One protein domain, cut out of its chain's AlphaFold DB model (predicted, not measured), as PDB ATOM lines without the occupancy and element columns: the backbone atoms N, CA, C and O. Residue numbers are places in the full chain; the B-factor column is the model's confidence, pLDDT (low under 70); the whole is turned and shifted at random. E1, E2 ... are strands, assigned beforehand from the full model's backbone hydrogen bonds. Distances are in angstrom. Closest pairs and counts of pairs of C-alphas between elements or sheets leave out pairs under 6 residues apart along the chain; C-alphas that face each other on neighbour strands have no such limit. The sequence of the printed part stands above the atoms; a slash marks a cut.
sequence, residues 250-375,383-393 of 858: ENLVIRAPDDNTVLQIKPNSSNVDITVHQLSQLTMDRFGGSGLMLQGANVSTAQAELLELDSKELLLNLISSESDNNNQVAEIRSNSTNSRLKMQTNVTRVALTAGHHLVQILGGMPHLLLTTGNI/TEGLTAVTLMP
ATOM      1  N   GLU A 250     132.733 118.061 132.924       87.31
ATOM      2  CA  GLU A 250     133.743 119.066 132.594       87.31
ATOM      3  C   GLU A 250     134.954 119.058 133.515       87.31
ATOM      4  O   GLU A 250     136.022 119.481 133.091       87.31
ATOM      5  N   ASN A 251     134.811 118.675 134.783       91.12
ATOM      6  CA  ASN A 251     135.898 118.773 135.753       91.12
ATOM      7  C   ASN A 251     135.723 117.791 136.914       91.12
ATOM      8  O   ASN A 251     134.600 117.505 137.347       91.12
ATOM      9  N   LEU A 252     136.859 117.396 137.485       93.38
ATOM     10  CA  LEU A 252     136.982 116.864 138.833       93.38
ATOM     11  C   LEU A 252     137.559 117.957 139.735       93.38
ATOM     12  O   LEU A 252     138.606 118.535 139.444       93.38
ATOM     13  N   VAL A 253     136.870 118.244 140.836       96.69
ATOM     14  CA  VAL A 253     137.269 119.256 141.819       96.69
ATOM     15  C   VAL A 253     137.326 118.613 143.198       96.69
ATOM     16  O   VAL A 253     136.339 118.029 143.630       96.69
ATOM     17  N   ILE A 254     138.455 118.740 143.892       96.81
ATOM     18  CA  ILE A 254     138.654 118.310 145.283       96.81
ATOM     19  C   ILE A 254     138.841 119.559 146.133       96.81
ATOM     20  O   ILE A 254     139.647 120.420 145.789       96.81
ATOM     21  N   ARG A 255     138.119 119.679 147.239       96.44
ATOM     22  CA  ARG A 255     138.181 120.841 148.125       96.44
ATOM     23  C   ARG A 255     138.405 120.403 149.560       96.44
ATOM     24  O   ARG A 255     137.795 119.445 150.018       96.44
ATOM     25  N   ALA A 256     139.252 121.144 150.263       94.50
ATOM     26  CA  ALA A 256     139.335 121.147 151.718       94.50
ATOM     27  C   ALA A 256     138.802 122.514 152.189       94.50
ATOM     28  O   ALA A 256     139.558 123.495 152.179       94.50
ATOM     29  N   PRO A 257     137.493 122.630 152.487       91.38
ATOM     30  CA  PRO A 257     136.826 123.918 152.667       91.38
ATOM     31  C   PRO A 257     137.376 124.720 153.850       91.38
ATOM     32  O   PRO A 257     137.563 125.927 153.709       91.38
ATOM     33  N   ASP A 258     137.715 124.072 154.969       91.19
ATOM     34  CA  ASP A 258     138.242 124.775 156.151       91.19
ATOM     35  C   ASP A 258     139.627 125.392 155.896       91.19
ATOM     36  O   ASP A 258     140.026 126.334 156.579       91.19
ATOM     37  N   ASP A 259     140.343 124.887 154.888       89.94
ATOM     38  CA  ASP A 259     141.685 125.321 154.504       89.94
ATOM     39  C   ASP A 259     141.699 126.133 153.202       89.94
ATOM     40  O   ASP A 259     142.771 126.425 152.665       89.94
ATOM     41  N   ASN A 260     140.520 126.471 152.661       92.44
ATOM     42  CA  ASN A 260     140.339 127.158 151.377       92.44
ATOM     43  C   ASN A 260     141.282 126.634 150.280       92.44
ATOM     44  O   ASN A 260     141.899 127.409 149.539       92.44
ATOM     45  N   THR A 261     141.436 125.309 150.233       94.25
ATOM     46  CA  THR A 261     142.317 124.626 149.290       94.25
ATOM     47  C   THR A 261     141.481 123.879 148.267       94.25
ATOM     48  O   THR A 261     140.551 123.157 148.628       94.25
ATOM     49  N   VAL A 262     141.808 124.061 146.992       96.88
ATOM     50  CA  VAL A 262     141.087 123.493 145.852       96.88
ATOM     51  C   VAL A 262     142.086 122.838 144.909       96.88
ATOM     52  O   VAL A 262     143.061 123.468 144.514       96.88
ATOM     53  N   LEU A 263     141.839 121.586 144.540       96.25
ATOM     54  CA  LEU A 263     142.528 120.875 143.472       96.25
ATOM     55  C   LEU A 263     141.531 120.710 142.322       96.25
ATOM     56  O   LEU A 263     140.427 120.211 142.539       96.25
ATOM     57  N   GLN A 264     141.898 121.116 141.115       95.75
ATOM     58  CA  GLN A 264     141.045 121.049 139.935       95.75
ATOM     59  C   GLN A 264     141.741 120.299 138.803       95.75
ATOM     60  O   GLN A 264     142.930 120.480 138.547       95.75
ATOM     61  N   ILE A 265     140.972 119.446 138.131       92.06
ATOM     62  CA  ILE A 265     141.434 118.570 137.061       92.06
ATOM     63  C   ILE A 265     140.390 118.566 135.949       92.06
ATOM     64  O   ILE A 265     139.191 118.440 136.201       92.06
ATOM     65  N   LYS A 266     140.858 118.693 134.708       87.50
ATOM     66  CA  LYS A 266     140.025 118.646 133.501       87.50
ATOM     67  C   LYS A 266     139.863 117.209 132.990       87.50
ATOM     68  O   LYS A 266     140.710 116.362 133.277       87.50
ATOM     69  N   PRO A 267     138.827 116.916 132.190       77.38
ATOM     70  CA  PRO A 267     138.588 115.579 131.677       77.38
ATOM     71  C   PRO A 267     139.725 115.234 130.717       77.38
ATOM     72  O   PRO A 267     140.170 116.087 129.946       77.38
ATOM     73  N   ASN A 268     140.192 113.985 130.749       79.06
ATOM     74  CA  ASN A 268     141.281 113.502 129.887       79.06
ATOM     75  C   ASN A 268     142.588 114.310 130.005       79.06
ATOM     76  O   ASN A 268     143.396 114.318 129.080       79.06
ATOM     77  N   SER A 269     142.790 115.008 131.124       84.00
ATOM     78  CA  SER A 269     144.029 115.709 131.432       84.00
ATOM     79  C   SER A 269     144.687 115.078 132.651       84.00
ATOM     80  O   SER A 269     144.017 114.756 133.628       84.00
ATOM     81  N   SER A 270     146.009 114.943 132.604       83.81
ATOM     82  CA  SER A 270     146.845 114.592 133.756       83.81
ATOM     83  C   SER A 270     147.339 115.823 134.525       83.81
ATOM     84  O   SER A 270     148.061 115.676 135.513       83.81
ATOM     85  N   ASN A 271     146.940 117.030 134.094       90.19
ATOM     86  CA  ASN A 271     147.292 118.278 134.760       90.19
ATOM     87  C   ASN A 271     146.435 118.491 136.006       90.19
ATOM     88  O   ASN A 271     145.228 118.237 135.996       90.19
ATOM     89  N   VAL A 272     147.062 119.017 137.053       91.69
ATOM     90  CA  VAL A 272     146.407 119.312 138.328       91.69
ATOM     91  C   VAL A 272     146.690 120.758 138.707       91.69
ATOM     92  O   VAL A 272     147.844 121.135 138.910       91.69
ATOM     93  N   ASP A 273     145.634 121.554 138.834       94.69
ATOM     94  CA  ASP A 273     145.709 122.929 139.319       94.69
ATOM     95  C   ASP A 273     145.377 122.939 140.817       94.69
ATOM     96  O   ASP A 273     144.294 122.527 141.224       94.69
ATOM     97  N   ILE A 274     146.301 123.394 141.659       95.94
ATOM     98  CA  ILE A 274     146.166 123.436 143.119       95.94
ATOM     99  C   ILE A 274     146.178 124.897 143.562       95.94
ATOM    100  O   ILE A 274     147.164 125.604 143.379       95.94
ATOM    101  N   THR A 275     145.093 125.355 144.175       95.69
ATOM    102  CA  THR A 275     144.956 126.721 144.691       95.69
ATOM    103  C   THR A 275     144.767 126.695 146.201       95.69
ATOM    104  O   THR A 275     143.922 125.960 146.705       95.69
ATOM    105  N   VAL A 276     145.529 127.514 146.924       95.06
ATOM    106  CA  VAL A 276     145.437 127.697 148.377       95.06
ATOM    107  C   VAL A 276     145.260 129.183 148.669       95.06
ATOM    108  O   VAL A 276     146.146 129.978 148.364       95.06
ATOM    109  N   HIS A 277     144.140 129.566 149.284       93.25
ATOM    110  CA  HIS A 277     143.829 130.967 149.626       93.25
ATOM    111  C   HIS A 277     144.137 131.325 151.087       93.25
ATOM    112  O   HIS A 277     143.514 132.212 151.673       93.25
ATOM    113  N   GLN A 278     145.074 130.611 151.705       91.31
ATOM    114  CA  GLN A 278     145.489 130.855 153.080       91.31
ATOM    115  C   GLN A 278     147.000 130.741 153.247       91.31
ATOM    116  O   GLN A 278     147.722 130.329 152.337       91.31
ATOM    117  N   LEU A 279     147.472 131.093 154.449       92.12
ATOM    118  CA  LEU A 279     148.877 130.951 154.794       92.12
ATOM    119  C   LEU A 279     149.308 129.495 154.607       92.12
ATOM    120  O   LEU A 279     148.790 128.587 155.254       92.12
ATOM    121  N   SER A 280     150.271 129.309 153.719       93.19
ATOM    122  CA  SER A 280     150.771 128.011 153.309       93.19
ATOM    123  C   SER A 280     152.290 128.023 153.283       93.19
ATOM    124  O   SER A 280     152.915 129.062 153.036       93.19
ATOM    125  N   GLN A 281     152.875 126.865 153.557       93.94
ATOM    126  CA  GLN A 281     154.302 126.627 153.424       93.94
ATOM    127  C   GLN A 281     154.506 125.497 152.422       93.94
ATOM    128  O   GLN A 281     154.086 124.367 152.661       93.94
ATOM    129  N   LEU A 282     155.156 125.806 151.303       92.56
ATOM    130  CA  LEU A 282     155.600 124.834 150.312       92.56
ATOM    131  C   LEU A 282     157.085 124.545 150.531       92.56
ATOM    132  O   LEU A 282     157.930 125.404 150.286       92.56
ATOM    133  N   THR A 283     157.400 123.333 150.954       89.31
ATOM    134  CA  THR A 283     158.765 122.829 151.096       89.31
ATOM    135  C   THR A 283     159.088 121.910 149.928       89.31
ATOM    136  O   THR A 283     158.242 121.139 149.485       89.31
ATOM    137  N   MET A 284     160.310 121.985 149.418       86.31
ATOM    138  CA  MET A 284     160.784 121.141 148.327       86.31
ATOM    139  C   MET A 284     162.051 120.416 148.753       86.31
ATOM    140  O   MET A 284     163.056 121.062 149.064       86.31
ATOM    141  N   ASP A 285     161.987 119.087 148.718       74.62
ATOM    142  CA  ASP A 285     163.141 118.211 148.877       74.62
ATOM    143  C   ASP A 285     163.571 117.676 147.503       74.62
ATOM    144  O   ASP A 285     162.763 117.330 146.635       74.62
ATOM    145  N   ARG A 286     164.881 117.647 147.271       64.44
ATOM    146  CA  ARG A 286     165.490 117.234 146.004       64.44
ATOM    147  C   ARG A 286     166.042 115.825 146.144       64.44
ATOM    148  O   ARG A 286     167.245 115.604 145.999       64.44
ATOM    149  N   PHE A 287     165.167 114.848 146.345       54.91
ATOM    150  CA  PHE A 287     165.537 113.462 146.079       54.91
ATOM    151  C   PHE A 287     165.747 113.287 144.559       54.91
ATOM    152  O   PHE A 287     164.805 113.340 143.779       54.91
ATOM    153  N   GLY A 288     166.999 113.111 144.106       51.41
ATOM    154  CA  GLY A 288     167.285 112.583 142.757       51.41
ATOM    155  C   GLY A 288     167.803 113.539 141.668       51.41
ATOM    156  O   GLY A 288     167.825 113.152 140.505       51.41
ATOM    157  N   GLY A 289     168.273 114.753 141.988       50.09
ATOM    158  CA  GLY A 289     169.095 115.547 141.048       50.09
ATOM    159  C   GLY A 289     168.357 116.386 139.985       50.09
ATOM    160  O   GLY A 289     168.985 116.816 139.019       50.09
ATOM    161  N   SER A 290     167.066 116.677 140.165       54.72
ATOM    162  CA  SER A 290     166.249 117.544 139.288       54.72
ATOM    163  C   SER A 290     166.784 118.981 139.182       54.72
ATOM    164  O   SER A 290     167.106 119.587 140.196       54.72
ATOM    165  N   GLY A 291     166.892 119.572 137.987       55.94
ATOM    166  CA  GLY A 291     167.347 120.964 137.817       55.94
ATOM    167  C   GLY A 291     166.333 121.981 138.359       55.94
ATOM    168  O   GLY A 291     165.192 122.002 137.914       55.94
ATOM    169  N   LEU A 292     166.732 122.843 139.304       61.47
ATOM    170  CA  LEU A 292     165.892 123.953 139.775       61.47
ATOM    171  C   LEU A 292     166.170 125.204 138.930       61.47
ATOM    172  O   LEU A 292     167.305 125.687 138.895       61.47
ATOM    173  N   MET A 293     165.133 125.758 138.298       56.22
ATOM    174  CA  MET A 293     165.214 127.037 137.589       56.22
ATOM    175  C   MET A 293     164.527 128.136 138.401       56.22
ATOM    176  O   MET A 293     163.311 128.149 138.561       56.22
ATOM    177  N   LEU A 294     165.296 129.104 138.904       59.72
ATOM    178  CA  LEU A 294     164.740 130.303 139.540       59.72
ATOM    179  C   LEU A 294     164.797 131.454 138.530       59.72
ATOM    180  O   LEU A 294     165.878 131.819 138.075       59.72
ATOM    181  N   GLN A 295     163.637 132.012 138.162       57.59
ATOM    182  CA  GLN A 295     163.511 133.105 137.177       57.59
ATOM    183  C   GLN A 295     164.191 132.818 135.821       57.59
ATOM    184  O   GLN A 295     164.775 133.705 135.204       57.59
ATOM    185  N   GLY A 296     164.153 131.564 135.359       54.38
ATOM    186  CA  GLY A 296     164.767 131.165 134.088       54.38
ATOM    187  C   GLY A 296     166.282 130.926 134.145       54.38
ATOM    188  O   GLY A 296     166.866 130.514 133.145       54.38
ATOM    189  N   ALA A 297     166.928 131.120 135.299       53.84
ATOM    190  CA  ALA A 297     168.320 130.738 135.508       53.84
ATOM    191  C   ALA A 297     168.400 129.357 136.173       53.84
ATOM    192  O   ALA A 297     167.811 129.134 137.233       53.84
ATOM    193  N   ASN A 298     169.168 128.441 135.573       57.84
ATOM    194  CA  ASN A 298     169.543 127.185 136.221       57.84
ATOM    195  C   ASN A 298     170.361 127.506 137.475       57.84
ATOM    196  O   ASN A 298     171.504 127.960 137.383       57.84
ATOM    197  N   VAL A 299     169.790 127.252 138.649       59.97
ATOM    198  CA  VAL A 299     170.551 127.280 139.894       59.97
ATOM    199  C   VAL A 299     171.388 126.013 139.892       59.97
ATOM    200  O   VAL A 299     170.838 124.910 139.877       59.97
ATOM    201  N   SER A 300     172.716 126.159 139.825       54.38
ATOM    202  CA  SER A 300     173.605 125.002 139.742       54.38
ATOM    203  C   SER A 300     173.284 124.036 140.882       54.38
ATOM    204  O   SER A 300     173.234 124.371 142.068       54.38
ATOM    205  N   THR A 301     172.980 122.812 140.471       51.56
ATOM    206  CA  THR A 301     172.269 121.790 141.235       51.56
ATOM    207  C   THR A 301     172.995 121.315 142.494       51.56
ATOM    208  O   THR A 301     172.381 120.625 143.302       51.56
ATOM    209  N   ALA A 302     174.257 121.706 142.679       51.12
ATOM    210  CA  ALA A 302     175.147 121.254 143.742       51.12
ATOM    211  C   ALA A 302     175.055 122.053 145.056       51.12
ATOM    212  O   ALA A 302     175.803 121.738 145.979       51.12
ATOM    213  N   GLN A 303     174.220 123.098 145.149       56.28
ATOM    214  CA  GLN A 303     174.257 123.996 146.312       56.28
ATOM    215  C   GLN A 303     172.955 124.086 147.110       56.28
ATOM    216  O   GLN A 303     173.056 124.077 148.323       56.28
ATOM    217  N   ALA A 304     171.756 124.137 146.524       62.88
ATOM    218  CA  ALA A 304     170.522 124.280 147.314       62.88
ATOM    219  C   ALA A 304     170.065 122.942 147.941       62.88
ATOM    220  O   ALA A 304     169.655 122.037 147.213       62.88
ATOM    221  N   GLU A 305     170.146 122.851 149.272       70.88
ATOM    222  CA  GLU A 305     169.725 121.718 150.115       70.88
ATOM    223  C   GLU A 305     168.225 121.758 150.429       70.88
ATOM    224  O   GLU A 305     167.587 120.717 150.487       70.88
ATOM    225  N   LEU A 306     167.664 122.955 150.637       76.94
ATOM    226  CA  LEU A 306     166.269 123.139 151.036       76.94
ATOM    227  C   LEU A 306     165.706 124.413 150.411       76.94
ATOM    228  O   LEU A 306     166.325 125.482 150.500       76.94
ATOM    229  N   LEU A 307     164.521 124.300 149.813       85.75
ATOM    230  CA  LEU A 307     163.731 125.435 149.352       85.75
ATOM    231  C   LEU A 307     162.400 125.452 150.108       85.75
ATOM    232  O   LEU A 307     161.662 124.471 150.086       85.75
ATOM    233  N   GLU A 308     162.097 126.572 150.756       89.75
ATOM    234  CA  GLU A 308     160.813 126.813 151.417       89.75
ATOM    235  C   GLU A 308     160.173 128.066 150.830       89.75
ATOM    236  O   GLU A 308     160.814 129.111 150.732       89.75
ATOM    237  N   LEU A 309     158.898 127.988 150.481       91.56
ATOM    238  CA  LEU A 309     158.096 129.109 150.024       91.56
ATOM    239  C   LEU A 309     156.911 129.280 150.973       91.56
ATOM    240  O   LEU A 309     155.948 128.522 150.919       91.56
ATOM    241  N   ASP A 310     156.984 130.302 151.820       93.75
ATOM    242  CA  ASP A 310     155.867 130.726 152.661       93.75
ATOM    243  C   ASP A 310     155.013 131.720 151.861       93.75
ATOM    244  O   ASP A 310     155.558 132.663 151.284       93.75
ATOM    245  N   SER A 311     153.692 131.567 151.808       94.88
ATOM    246  CA  SER A 311     152.823 132.472 151.043       94.88
ATOM    247  C   SER A 311     151.425 132.601 151.633       94.88
ATOM    248  O   SER A 311     150.929 131.667 152.254       94.88
ATOM    249  N   LYS A 312     150.783 133.762 151.430       92.56
ATOM    250  CA  LYS A 312     149.373 133.978 151.792       92.56
ATOM    251  C   LYS A 312     148.391 133.386 150.785       92.56
ATOM    252  O   LYS A 312     147.276 133.072 151.180       92.56
ATOM    253  N   GLU A 313     148.786 133.293 149.518       93.25
ATOM    254  CA  GLU A 313     148.009 132.636 148.469       93.25
ATOM    255  C   GLU A 313     148.967 131.951 147.500       93.25
ATOM    256  O   GLU A 313     149.899 132.578 146.987       93.25
ATOM    257  N   LEU A 314     148.718 130.677 147.231       94.62
ATOM    258  CA  LEU A 314     149.555 129.842 146.389       94.62
ATOM    259  C   LEU A 314     148.710 129.233 145.273       94.62
ATOM    260  O   LEU A 314     147.710 128.575 145.541       94.62
ATOM    261  N   LEU A 315     149.145 129.419 144.032       95.62
ATOM    262  CA  LEU A 315     148.663 128.689 142.866       95.62
ATOM    263  C   LEU A 315     149.795 127.796 142.360       95.62
ATOM    264  O   LEU A 315     150.865 128.288 142.003       95.62
ATOM    265  N   LEU A 316     149.557 126.494 142.327       93.94
ATOM    266  CA  LEU A 316     150.505 125.479 141.909       93.94
ATOM    267  C   LEU A 316     149.899 124.666 140.764       93.94
ATOM    268  O   LEU A 316     148.893 123.997 140.952       93.94
ATOM    269  N   ASN A 317     150.534 124.690 139.597       93.44
ATOM    270  CA  ASN A 317     150.102 123.928 138.430       93.44
ATOM    271  C   ASN A 317     151.083 122.776 138.209       93.44
ATOM    272  O   ASN A 317     152.272 123.016 137.973       93.44
ATOM    273  N   LEU A 318     150.579 121.548 138.288       91.12
ATOM    274  CA  LEU A 318     151.296 120.321 137.952       91.12
ATOM    275  C   LEU A 318     150.968 119.983 136.499       91.12
ATOM    276  O   LEU A 318     149.819 119.683 136.177       91.12
ATOM    277  N   ILE A 319     151.953 120.095 135.616       88.44
ATOM    278  CA  ILE A 319     151.773 119.991 134.171       88.44
ATOM    279  C   ILE A 319     152.506 118.748 133.678       88.44
ATOM    280  O   ILE A 319     153.716 118.605 133.864       88.44
ATOM    281  N   SER A 320     151.768 117.868 133.011       80.62
ATOM    282  CA  SER A 320     152.342 116.820 132.178       80.62
ATOM    283  C   SER A 320     152.467 117.368 130.761       80.62
ATOM    284  O   SER A 320     151.457 117.651 130.115       80.62
ATOM    285  N   SER A 321     153.692 117.578 130.283       71.75
ATOM    286  CA  SER A 321     153.925 117.991 128.897       71.75
ATOM    287  C   SER A 321     154.669 116.903 128.135       71.75
ATOM    288  O   SER A 321     155.711 116.415 128.579       71.75
ATOM    289  N   GLU A 322     154.141 116.523 126.974       65.94
ATOM    290  CA  GLU A 322     154.915 115.783 125.986       65.94
ATOM    291  C   GLU A 322     155.973 116.736 125.428       65.94
ATOM    292  O   GLU A 322     155.645 117.766 124.838       65.94
ATOM    293  N   SER A 323     157.252 116.436 125.660       61.81
ATOM    294  CA  SER A 323     158.314 117.158 124.959       61.81
ATOM    295  C   SER A 323     158.413 116.676 123.513       61.81
ATOM    296  O   SER A 323     158.065 115.533 123.212       61.81
ATOM    297  N   ASP A 324     158.989 117.512 122.646       56.28
ATOM    298  CA  ASP A 324     159.221 117.253 121.213       56.28
ATOM    299  C   ASP A 324     159.935 115.918 120.897       56.28
ATOM    300  O   ASP A 324     159.978 115.484 119.748       56.28
ATOM    301  N   ASN A 325     160.492 115.246 121.910       62.41
ATOM    302  CA  ASN A 325     161.194 113.968 121.799       62.41
ATOM    303  C   ASN A 325     160.386 112.766 122.335       62.41
ATOM    304  O   ASN A 325     160.988 111.736 122.637       62.41
ATOM    305  N   ASN A 326     159.064 112.890 122.516       58.50
ATOM    306  CA  ASN A 326     158.192 111.906 123.187       58.50
ATOM    307  C   ASN A 326     158.595 111.580 124.635       58.50
ATOM    308  O   ASN A 326     158.156 110.578 125.197       58.50
ATOM    309  N   ASN A 327     159.431 112.411 125.254       62.47
ATOM    310  CA  ASN A 327     159.761 112.261 126.663       62.47
ATOM    311  C   ASN A 327     158.791 113.138 127.455       62.47
ATOM    312  O   ASN A 327     158.791 114.357 127.259       62.47
ATOM    313  N   GLN A 328     157.961 112.548 128.314       64.44
ATOM    314  CA  GLN A 328     157.117 113.332 129.216       64.44
ATOM    315  C   GLN A 328     158.020 114.099 130.188       64.44
ATOM    316  O   GLN A 328     158.844 113.514 130.893       64.44
ATOM    317  N   VAL A 329     157.898 115.426 130.198       69.00
ATOM    318  CA  VAL A 329     158.578 116.284 131.168       69.00
ATOM    319  C   VAL A 329     157.527 116.772 132.151       69.00
ATOM    320  O   VAL A 329     156.638 117.547 131.788       69.00
ATOM    321  N   ALA A 330     157.645 116.311 133.397       77.50
ATOM    322  CA  ALA A 330     156.900 116.862 134.515       77.50
ATOM    323  C   ALA A 330     157.374 118.299 134.764       77.50
ATOM    324  O   ALA A 330     158.566 118.561 134.968       77.50
ATOM    325  N   GLU A 331     156.439 119.236 134.708       84.62
ATOM    326  CA  GLU A 331     156.670 120.643 134.985       84.62
ATOM    327  C   GLU A 331     155.798 121.077 136.161       84.62
ATOM    328  O   GLU A 331     154.603 120.800 136.205       84.62
ATOM    329  N   ILE A 332     156.392 121.817 137.098       87.75
ATOM    330  CA  ILE A 332     155.665 122.404 138.220       87.75
ATOM    331  C   ILE A 332     155.843 123.915 138.192       87.75
ATOM    332  O   ILE A 332     156.966 124.420 138.248       87.75
ATOM    333  N   ARG A 333     154.729 124.650 138.141       90.38
ATOM    334  CA  ARG A 333     154.711 126.118 138.211       90.38
ATOM    335  C   ARG A 333     154.028 126.564 139.488       90.38
ATOM    336  O   ARG A 333     152.870 126.243 139.703       90.38
ATOM    337  N   SER A 334     154.726 127.339 140.302       91.94
ATOM    338  CA  SER A 334     154.218 127.929 141.536       91.94
ATOM    339  C   SER A 334     154.185 129.448 141.411       91.94
ATOM    340  O   SER A 334     155.200 130.090 141.145       91.94
ATOM    341  N   ASN A 335     153.005 130.023 141.592       92.56
ATOM    342  CA  ASN A 335     152.738 131.448 141.621       92.56
ATOM    343  C   ASN A 335     152.222 131.790 143.022       92.56
ATOM    344  O   ASN A 335     151.206 131.261 143.461       92.56
ATOM    345  N   SER A 336     152.941 132.653 143.732       93.56
ATOM    346  CA  SER A 336     152.664 132.951 145.135       93.56
ATOM    347  C   SER A 336     152.553 134.448 145.374       93.56
ATOM    348  O   SER A 336     153.373 135.216 144.867       93.56
ATOM    349  N   THR A 337     151.578 134.869 146.179       93.50
ATOM    350  CA  THR A 337     151.395 136.273 146.570       93.50
ATOM    351  C   THR A 337     151.847 136.502 148.012       93.50
ATOM    352  O   THR A 337     151.766 135.616 148.871       93.50
ATOM    353  N   ASN A 338     152.369 137.701 148.287       93.56
ATOM    354  CA  ASN A 338     152.892 138.111 149.596       93.56
ATOM    355  C   ASN A 338     153.786 137.042 150.238       93.56
ATOM    356  O   ASN A 338     153.551 136.615 151.372       93.56
ATOM    357  N   SER A 339     154.764 136.566 149.473       93.19
ATOM    358  CA  SER A 339     155.495 135.352 149.786       93.19
ATOM    359  C   SER A 339     156.931 135.609 150.226       93.19
ATOM    360  O   SER A 339     157.545 136.646 149.945       93.19
ATOM    361  N   ARG A 340     157.477 134.633 150.946       93.69
ATOM    362  CA  ARG A 340     158.860 134.573 151.396       93.69
ATOM    363  C   ARG A 340     159.480 133.270 150.907       93.69
ATOM    364  O   ARG A 340     159.119 132.203 151.385       93.69
ATOM    365  N   LEU A 341     160.442 133.371 149.998       90.44
ATOM    366  CA  LEU A 341     161.228 132.249 149.503       90.44
ATOM    367  C   LEU A 341     162.527 132.144 150.308       90.44
ATOM    368  O   LEU A 341     163.363 133.047 150.262       90.44
ATOM    369  N   LYS A 342     162.717 131.058 151.051       89.56
ATOM    370  CA  LYS A 342     163.972 130.723 151.724       89.56
ATOM    371  C   LYS A 342     164.697 129.653 150.919       89.56
ATOM    372  O   LYS A 342     164.116 128.639 150.553       89.56
ATOM    373  N   MET A 343     165.979 129.875 150.680       86.69
ATOM    374  CA  MET A 343     166.876 128.922 150.049       86.69
ATOM    375  C   MET A 343     168.059 128.698 150.981       86.69
ATOM    376  O   MET A 343     168.774 129.642 151.334       86.69
ATOM    377  N   GLN A 344     168.270 127.453 151.382       83.12
ATOM    378  CA  GLN A 344     169.454 127.047 152.121       83.12
ATOM    379  C   GLN A 344     170.367 126.241 151.207       83.12
ATOM    380  O   GLN A 344     169.937 125.291 150.561       83.12
ATOM    381  N   THR A 345     171.636 126.618 151.191       78.31
ATOM    382  CA  THR A 345     172.744 125.830 150.673       78.31
ATOM    383  C   THR A 345     173.637 125.360 151.815       78.31
ATOM    384  O   THR A 345     173.513 125.840 152.946       78.31
ATOM    385  N   ASN A 346     174.596 124.488 151.506       73.56
ATOM    386  CA  ASN A 346     175.607 124.029 152.460       73.56
ATOM    387  C   ASN A 346     176.440 125.163 153.098       73.56
ATOM    388  O   ASN A 346     177.042 124.972 154.155       73.56
ATOM    389  N   VAL A 347     176.504 126.341 152.467       79.94
ATOM    390  CA  VAL A 347     177.320 127.479 152.930       79.94
ATOM    391  C   VAL A 347     176.536 128.773 153.135       79.94
ATOM    392  O   VAL A 347     177.009 129.669 153.833       79.94
ATOM    393  N   THR A 348     175.351 128.907 152.543       80.12
ATOM    394  CA  THR A 348     174.579 130.154 152.540       80.12
ATOM    395  C   THR A 348     173.101 129.906 152.790       80.12
ATOM    396  O   THR A 348     172.490 129.010 152.225       80.12
ATOM    397  N   ARG A 349     172.494 130.760 153.614       84.19
ATOM    398  CA  ARG A 349     171.041 130.858 153.762       84.19
ATOM    399  C   ARG A 349     170.599 132.194 153.195       84.19
ATOM    400  O   ARG A 349     171.088 133.235 153.629       84.19
ATOM    401  N   VAL A 350     169.690 132.160 152.233       86.31
ATOM    402  CA  VAL A 350     169.115 133.342 151.591       86.31
ATOM    403  C   VAL A 350     167.613 133.324 151.834       86.31
ATOM    404  O   VAL A 350     166.978 132.280 151.734       86.31
ATOM    405  N   ALA A 351     167.038 134.477 152.164       90.12
ATOM    406  CA  ALA A 351     165.595 134.655 152.224       90.12
ATOM    407  C   ALA A 351     165.213 135.867 151.376       90.12
ATOM    408  O   ALA A 351     165.777 136.947 151.547       90.12
ATOM    409  N   LEU A 352     164.260 135.673 150.475       87.75
ATOM    410  CA  LEU A 352     163.700 136.683 149.592       87.75
ATOM    411  C   LEU A 352     162.247 136.902 149.995       87.75
ATOM    412  O   LEU A 352     161.507 135.946 150.199       87.75
ATOM    413  N   THR A 353     161.838 138.154 150.138       91.88
ATOM    414  CA  THR A 353     160.446 138.533 150.402       91.88
ATOM    415  C   THR A 353     159.966 139.391 149.251       91.88
ATOM    416  O   THR A 353     160.614 140.388 148.932       91.88
ATOM    417  N   ALA A 354     158.837 139.033 148.652       90.19
ATOM    418  CA  ALA A 354     158.275 139.758 147.526       90.19
ATOM    419  C   ALA A 354     156.749 139.790 147.626       90.19
ATOM    420  O   ALA A 354     156.127 138.910 148.219       90.19
ATOM    421  N   GLY A 355     156.133 140.796 147.000       88.88
ATOM    422  CA  GLY A 355     154.683 140.781 146.789       88.88
ATOM    423  C   GLY A 355     154.248 139.609 145.904       88.88
ATOM    424  O   GLY A 355     153.105 139.173 145.991       88.88
ATOM    425  N   HIS A 356     155.171 139.083 145.096       90.69
ATOM    426  CA  HIS A 356     154.945 137.981 144.176       90.69
ATOM    427  C   HIS A 356     156.232 137.172 143.959       90.69
ATOM    428  O   HIS A 356     157.271 137.766 143.665       90.69
ATOM    429  N   HIS A 357     156.175 135.842 144.085       87.62
ATOM    430  CA  HIS A 357     157.230 134.949 143.588       87.62
ATOM    431  C   HIS A 357     156.649 133.961 142.573       87.62
ATOM    432  O   HIS A 357     155.626 133.322 142.833       87.62
ATOM    433  N   LEU A 358     157.360 133.802 141.454       87.94
ATOM    434  CA  LEU A 358     157.146 132.755 140.460       87.94
ATOM    435  C   LEU A 358     158.299 131.746 140.547       87.94
ATOM    436  O   LEU A 358     159.460 132.114 140.353       87.94
ATOM    437  N   VAL A 359     157.979 130.488 140.838       85.69
ATOM    438  CA  VAL A 359     158.930 129.372 140.925       85.69
ATOM    439  C   VAL A 359     158.548 128.327 139.881       85.69
ATOM    440  O   VAL A 359     157.379 127.973 139.760       85.69
ATOM    441  N   GLN A 360     159.524 127.839 139.121       83.69
ATOM    442  CA  GLN A 360     159.314 126.847 138.069       83.69
ATOM    443  C   GLN A 360     160.305 125.697 138.247       83.69
ATOM    444  O   GLN A 360     161.506 125.912 138.417       83.69
ATOM    445  N   ILE A 361     159.803 124.470 138.215       79.44
ATOM    446  CA  ILE A 361     160.605 123.251 138.295       79.44
ATOM    447  C   ILE A 361     160.413 122.517 136.977       79.44
ATOM    448  O   ILE A 361     159.279 122.220 136.600       79.44
ATOM    449  N   LEU A 362     161.514 122.255 136.274       75.94
ATOM    450  CA  LEU A 362     161.503 121.553 134.995       75.94
ATOM    451  C   LEU A 362     162.200 120.203 135.147       75.94
ATOM    452  O   LEU A 362     163.411 120.140 135.367       75.94
ATOM    453  N   GLY A 363     161.428 119.130 134.977       68.31
ATOM    454  CA  GLY A 363     161.916 117.758 134.975       68.31
ATOM    455  C   GLY A 363     162.348 117.208 136.340       68.31
ATOM    456  O   GLY A 363     162.396 117.894 137.362       68.31
ATOM    457  N   GLY A 364     162.698 115.920 136.324       66.38
ATOM    458  CA  GLY A 364     163.028 115.119 137.504       66.38
ATOM    459  C   GLY A 364     161.801 114.686 138.314       66.38
ATOM    460  O   GLY A 364     160.671 114.872 137.878       66.38
ATOM    461  N   MET A 365     162.035 114.077 139.480       67.25
ATOM    462  CA  MET A 365     160.985 113.620 140.403       67.25
ATOM    463  C   MET A 365     160.991 114.510 141.651       67.25
ATOM    464  O   MET A 365     161.632 114.161 142.641       67.25
ATOM    465  N   PRO A 366     160.389 115.711 141.604       73.06
ATOM    466  CA  PRO A 366     160.353 116.578 142.772       73.06
ATOM    467  C   PRO A 366     159.509 115.931 143.878       73.06
ATOM    468  O   PRO A 366     158.451 115.369 143.602       73.06
ATOM    469  N   HIS A 367     159.978 116.041 145.121       84.25
ATOM    470  CA  HIS A 367     159.173 115.797 146.314       84.25
ATOM    471  C   HIS A 367     158.801 117.160 146.892       84.25
ATOM    472  O   HIS A 367     159.671 117.934 147.305       84.25
ATOM    473  N   LEU A 368     157.517 117.505 146.831       89.75
ATOM    474  CA  LEU A 368     156.994 118.740 147.400       89.75
ATOM    475  C   LEU A 368     156.081 118.418 148.565       89.75
ATOM    476  O   LEU A 368     155.192 117.579 148.463       89.75
ATOM    477  N   LEU A 369     156.252 119.162 149.645       92.38
ATOM    478  CA  LEU A 369     155.382 119.119 150.799       92.38
ATOM    479  C   LEU A 369     154.760 120.498 150.990       92.38
ATOM    480  O   LEU A 369     155.408 121.436 151.448       92.38
ATOM    481  N   LEU A 370     153.490 120.619 150.634       93.44
ATOM    482  CA  LEU A 370     152.668 121.788 150.892       93.44
ATOM    483  C   LEU A 370     151.901 121.563 152.192       93.44
ATOM    484  O   LEU A 370     151.084 120.657 152.298       93.44
ATOM    485  N   THR A 371     152.147 122.396 153.189       94.12
ATOM    486  CA  THR A 371     151.440 122.340 154.467       94.12
ATOM    487  C   THR A 371     150.632 123.600 154.690       94.12
ATOM    488  O   THR A 371     151.010 124.713 154.317       94.12
ATOM    489  N   THR A 372     149.495 123.388 155.324       90.12
ATOM    490  CA  THR A 372     148.667 124.422 155.920       90.12
ATOM    491  C   THR A 372     148.421 124.051 157.384       90.12
ATOM    492  O   THR A 372     148.970 123.062 157.873       90.12
ATOM    493  N   GLY A 373     147.591 124.817 158.095       86.00
ATOM    494  CA  GLY A 373     147.243 124.501 159.481       86.00
ATOM    495  C   GLY A 373     146.642 123.102 159.663       86.00
ATOM    496  O   GLY A 373     147.062 122.395 160.576       86.00
ATOM    497  N   ASN A 374     145.697 122.685 158.806       90.31
ATOM    498  CA  ASN A 374     144.952 121.431 159.006       90.31
ATOM    499  C   ASN A 374     145.120 120.395 157.888       90.31
ATOM    500  O   ASN A 374     144.665 119.255 158.060       90.31
ATOM    501  N   ILE A 375     145.757 120.751 156.769       94.06
ATOM    502  CA  ILE A 375     146.049 119.815 155.676       94.06
ATOM    503  C   ILE A 375     147.529 119.792 155.297       94.06
ATOM    504  O   ILE A 375     148.220 120.812 155.350       94.06
ATOM    505  N   THR A 383     156.276 107.836 137.686       70.06
ATOM    506  CA  THR A 383     156.820 107.318 136.417       70.06
ATOM    507  C   THR A 383     156.236 105.968 136.036       70.06
ATOM    508  O   THR A 383     156.539 105.441 134.969       70.06
ATOM    509  N   GLU A 384     155.451 105.365 136.924       70.06
ATOM    510  CA  GLU A 384     154.736 104.138 136.616       70.06
ATOM    511  C   GLU A 384     153.469 104.539 135.853       70.06
ATOM    512  O   GLU A 384     152.792 105.497 136.218       70.06
ATOM    513  N   GLY A 385     153.171 103.861 134.743       66.31
ATOM    514  CA  GLY A 385     151.918 104.115 134.033       66.31
ATOM    515  C   GLY A 385     150.724 103.892 134.963       66.31
ATOM    516  O   GLY A 385     150.819 103.135 135.933       66.31
ATOM    517  N   LEU A 386     149.583 104.515 134.657       68.00
ATOM    518  CA  LEU A 386     148.341 104.263 135.387       68.00
ATOM    519  C   LEU A 386     148.025 102.765 135.330       68.00
ATOM    520  O   LEU A 386     147.583 102.237 134.310       68.00
ATOM    521  N   THR A 387     148.281 102.057 136.426       61.84
ATOM    522  CA  THR A 387     147.880 100.657 136.541       61.84
ATOM    523  C   THR A 387     146.358 100.604 136.512       61.84
ATOM    524  O   THR A 387     145.700 101.430 137.138       61.84
ATOM    525  N   ALA A 388     145.779  99.662 135.763       57.03
ATOM    526  CA  ALA A 388     144.340  99.442 135.796       57.03
ATOM    527  C   ALA A 388     143.948  99.038 137.218       57.03
ATOM    528  O   ALA A 388     144.385  98.013 137.741       57.03
ATOM    529  N   VAL A 389     143.151  99.881 137.855       52.56
ATOM    530  CA  VAL A 389     142.794  99.719 139.257       52.56
ATOM    531  C   VAL A 389     141.404  99.178 139.310       52.56
ATOM    532  O   VAL A 389     140.428  99.889 139.091       52.56
ATOM    533  N   THR A 390     141.318  97.908 139.637       65.31
ATOM    534  CA  THR A 390     140.100  97.387 140.214       65.31
ATOM    535  C   THR A 390     140.488  96.926 141.611       65.31
ATOM    536  O   THR A 390     141.181  95.920 141.764       65.31
ATOM    537  N   LEU A 391     140.125  97.716 142.628       74.12
ATOM    538  CA  LEU A 391     140.214  97.320 144.038       74.12
ATOM    539  C   LEU A 391     139.477  96.001 144.267       74.12
ATOM    540  O   LEU A 391     139.855  95.220 145.140       74.12
ATOM    541  N   MET A 392     138.434  95.756 143.475       79.00
ATOM    542  CA  MET A 392     137.717  94.494 143.433       79.00
ATOM    543  C   MET A 392     138.083  93.697 142.176       79.00
ATOM    544  O   MET A 392     138.189  94.275 141.097       79.00
ATOM    545  N   PRO A 393     138.214  92.361 142.249       75.44
ATOM    546  CA  PRO A 393     138.217  91.552 141.035       75.44
ATOM    547  C   PRO A 393     136.899  91.762 140.264       75.44
ATOM    548  O   PRO A 393     135.883  92.116 140.876       75.44
TER     549      PRO A 393
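What this domain is: This is residues 250 to 375 and 383 to 393 of the 858 residues of an uncharacterized protein of Panagrellus redivivus (UniProt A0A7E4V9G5). One strongly twisted sheet is folded over on itself where the long strands E9 and E10 bend, giving two walls that are only partly face to face. One wall holds E1, E2, E3, E8 and the first part of E9 with the later part of E10, where the small hairpin of E5 and E6 is added; the other holds E11, E4, E7 and the later part of E9 with the first part of E10. Residues 384 to 393 stick out as a free tail. The 137 printed residues include eleven named strands, E1 to E11 in order along the chain, and no named helix; the class is all strand, and the sheet is branched, its neighbour pairs antiparallel. The whole is compact, with a radius of gyration of the C-alphas of 16.3 A and spans of 54 by 40 by 27 A.

How they stand to each other: E1, residues 252 to 256, and E2, residues 261 to 265, form a hairpin, with N 254 and O 263 2.8 A apart. E2 forms another with E3, residues 272 to 276, with N 264 and O 273 at 2.8 A; E1 to E3 are a meander, each strand the antiparallel neighbour of the one before. On the other side of E3 from E2 lies E8, residues 313 to 322, antiparallel, with N 274 and O 316 at 2.8 A. E3 and E4, residues 280 to 285, meet only through their link. E4 has E7, residues 304 to 311, on one side, with N 282 and O 309 at 2.9 A, and E11, residues 367 to 371, on the other, with N 283 and O 369 at 2.8 A. E5, residues 292 to 294, and E6, residues 297 to 299, form a hairpin, with N 299 and O 292 at 2.9 A. E5 is also the antiparallel neighbour of E10, residues 349 to 362, with C-alphas 292 and 361 facing each other at 5.5 A but no N and O within hydrogen-bond range. E9, residues 328 to 345, has three neighbours in staggered pairing: E8 and E7 on one side, E10 on the other. N 317 and O 333 of the hairpin of E8 and E9 are 2.8 A apart, N 308 and O 342 of E7 and E9 2.9 A, and N 334 and O 359 of the hairpin of E9 and E10 2.8 A. E8, E9 and E10 are a second meander. E1 and E11 are apart.

Where its parts are: E1 begins at C-alpha 252, (136.982, 116.864, 138.833). E8 measures 28.9 A from first to last C-alpha. E9, 29.3 A, bends by 123 degrees at residue 338, (152.892, 138.111, 149.596), and E10, 23.0 A, by 120 degrees at residue 355. E11 ends at C-alpha 371, (151.440, 122.340, 154.467).

The domain as a whole: The C-alphas of Val 347 and Pro 393, the two farthest apart, are 54.4 A from each other. Residues 376 to 382 are not printed, and C-alphas 375 and 383 are 25.4 A apart across this cut. No link between named strands is long. The model's confidence is under 70 in residues 286 to 304, 322 to 329, 363 to 365 and 385 to 390.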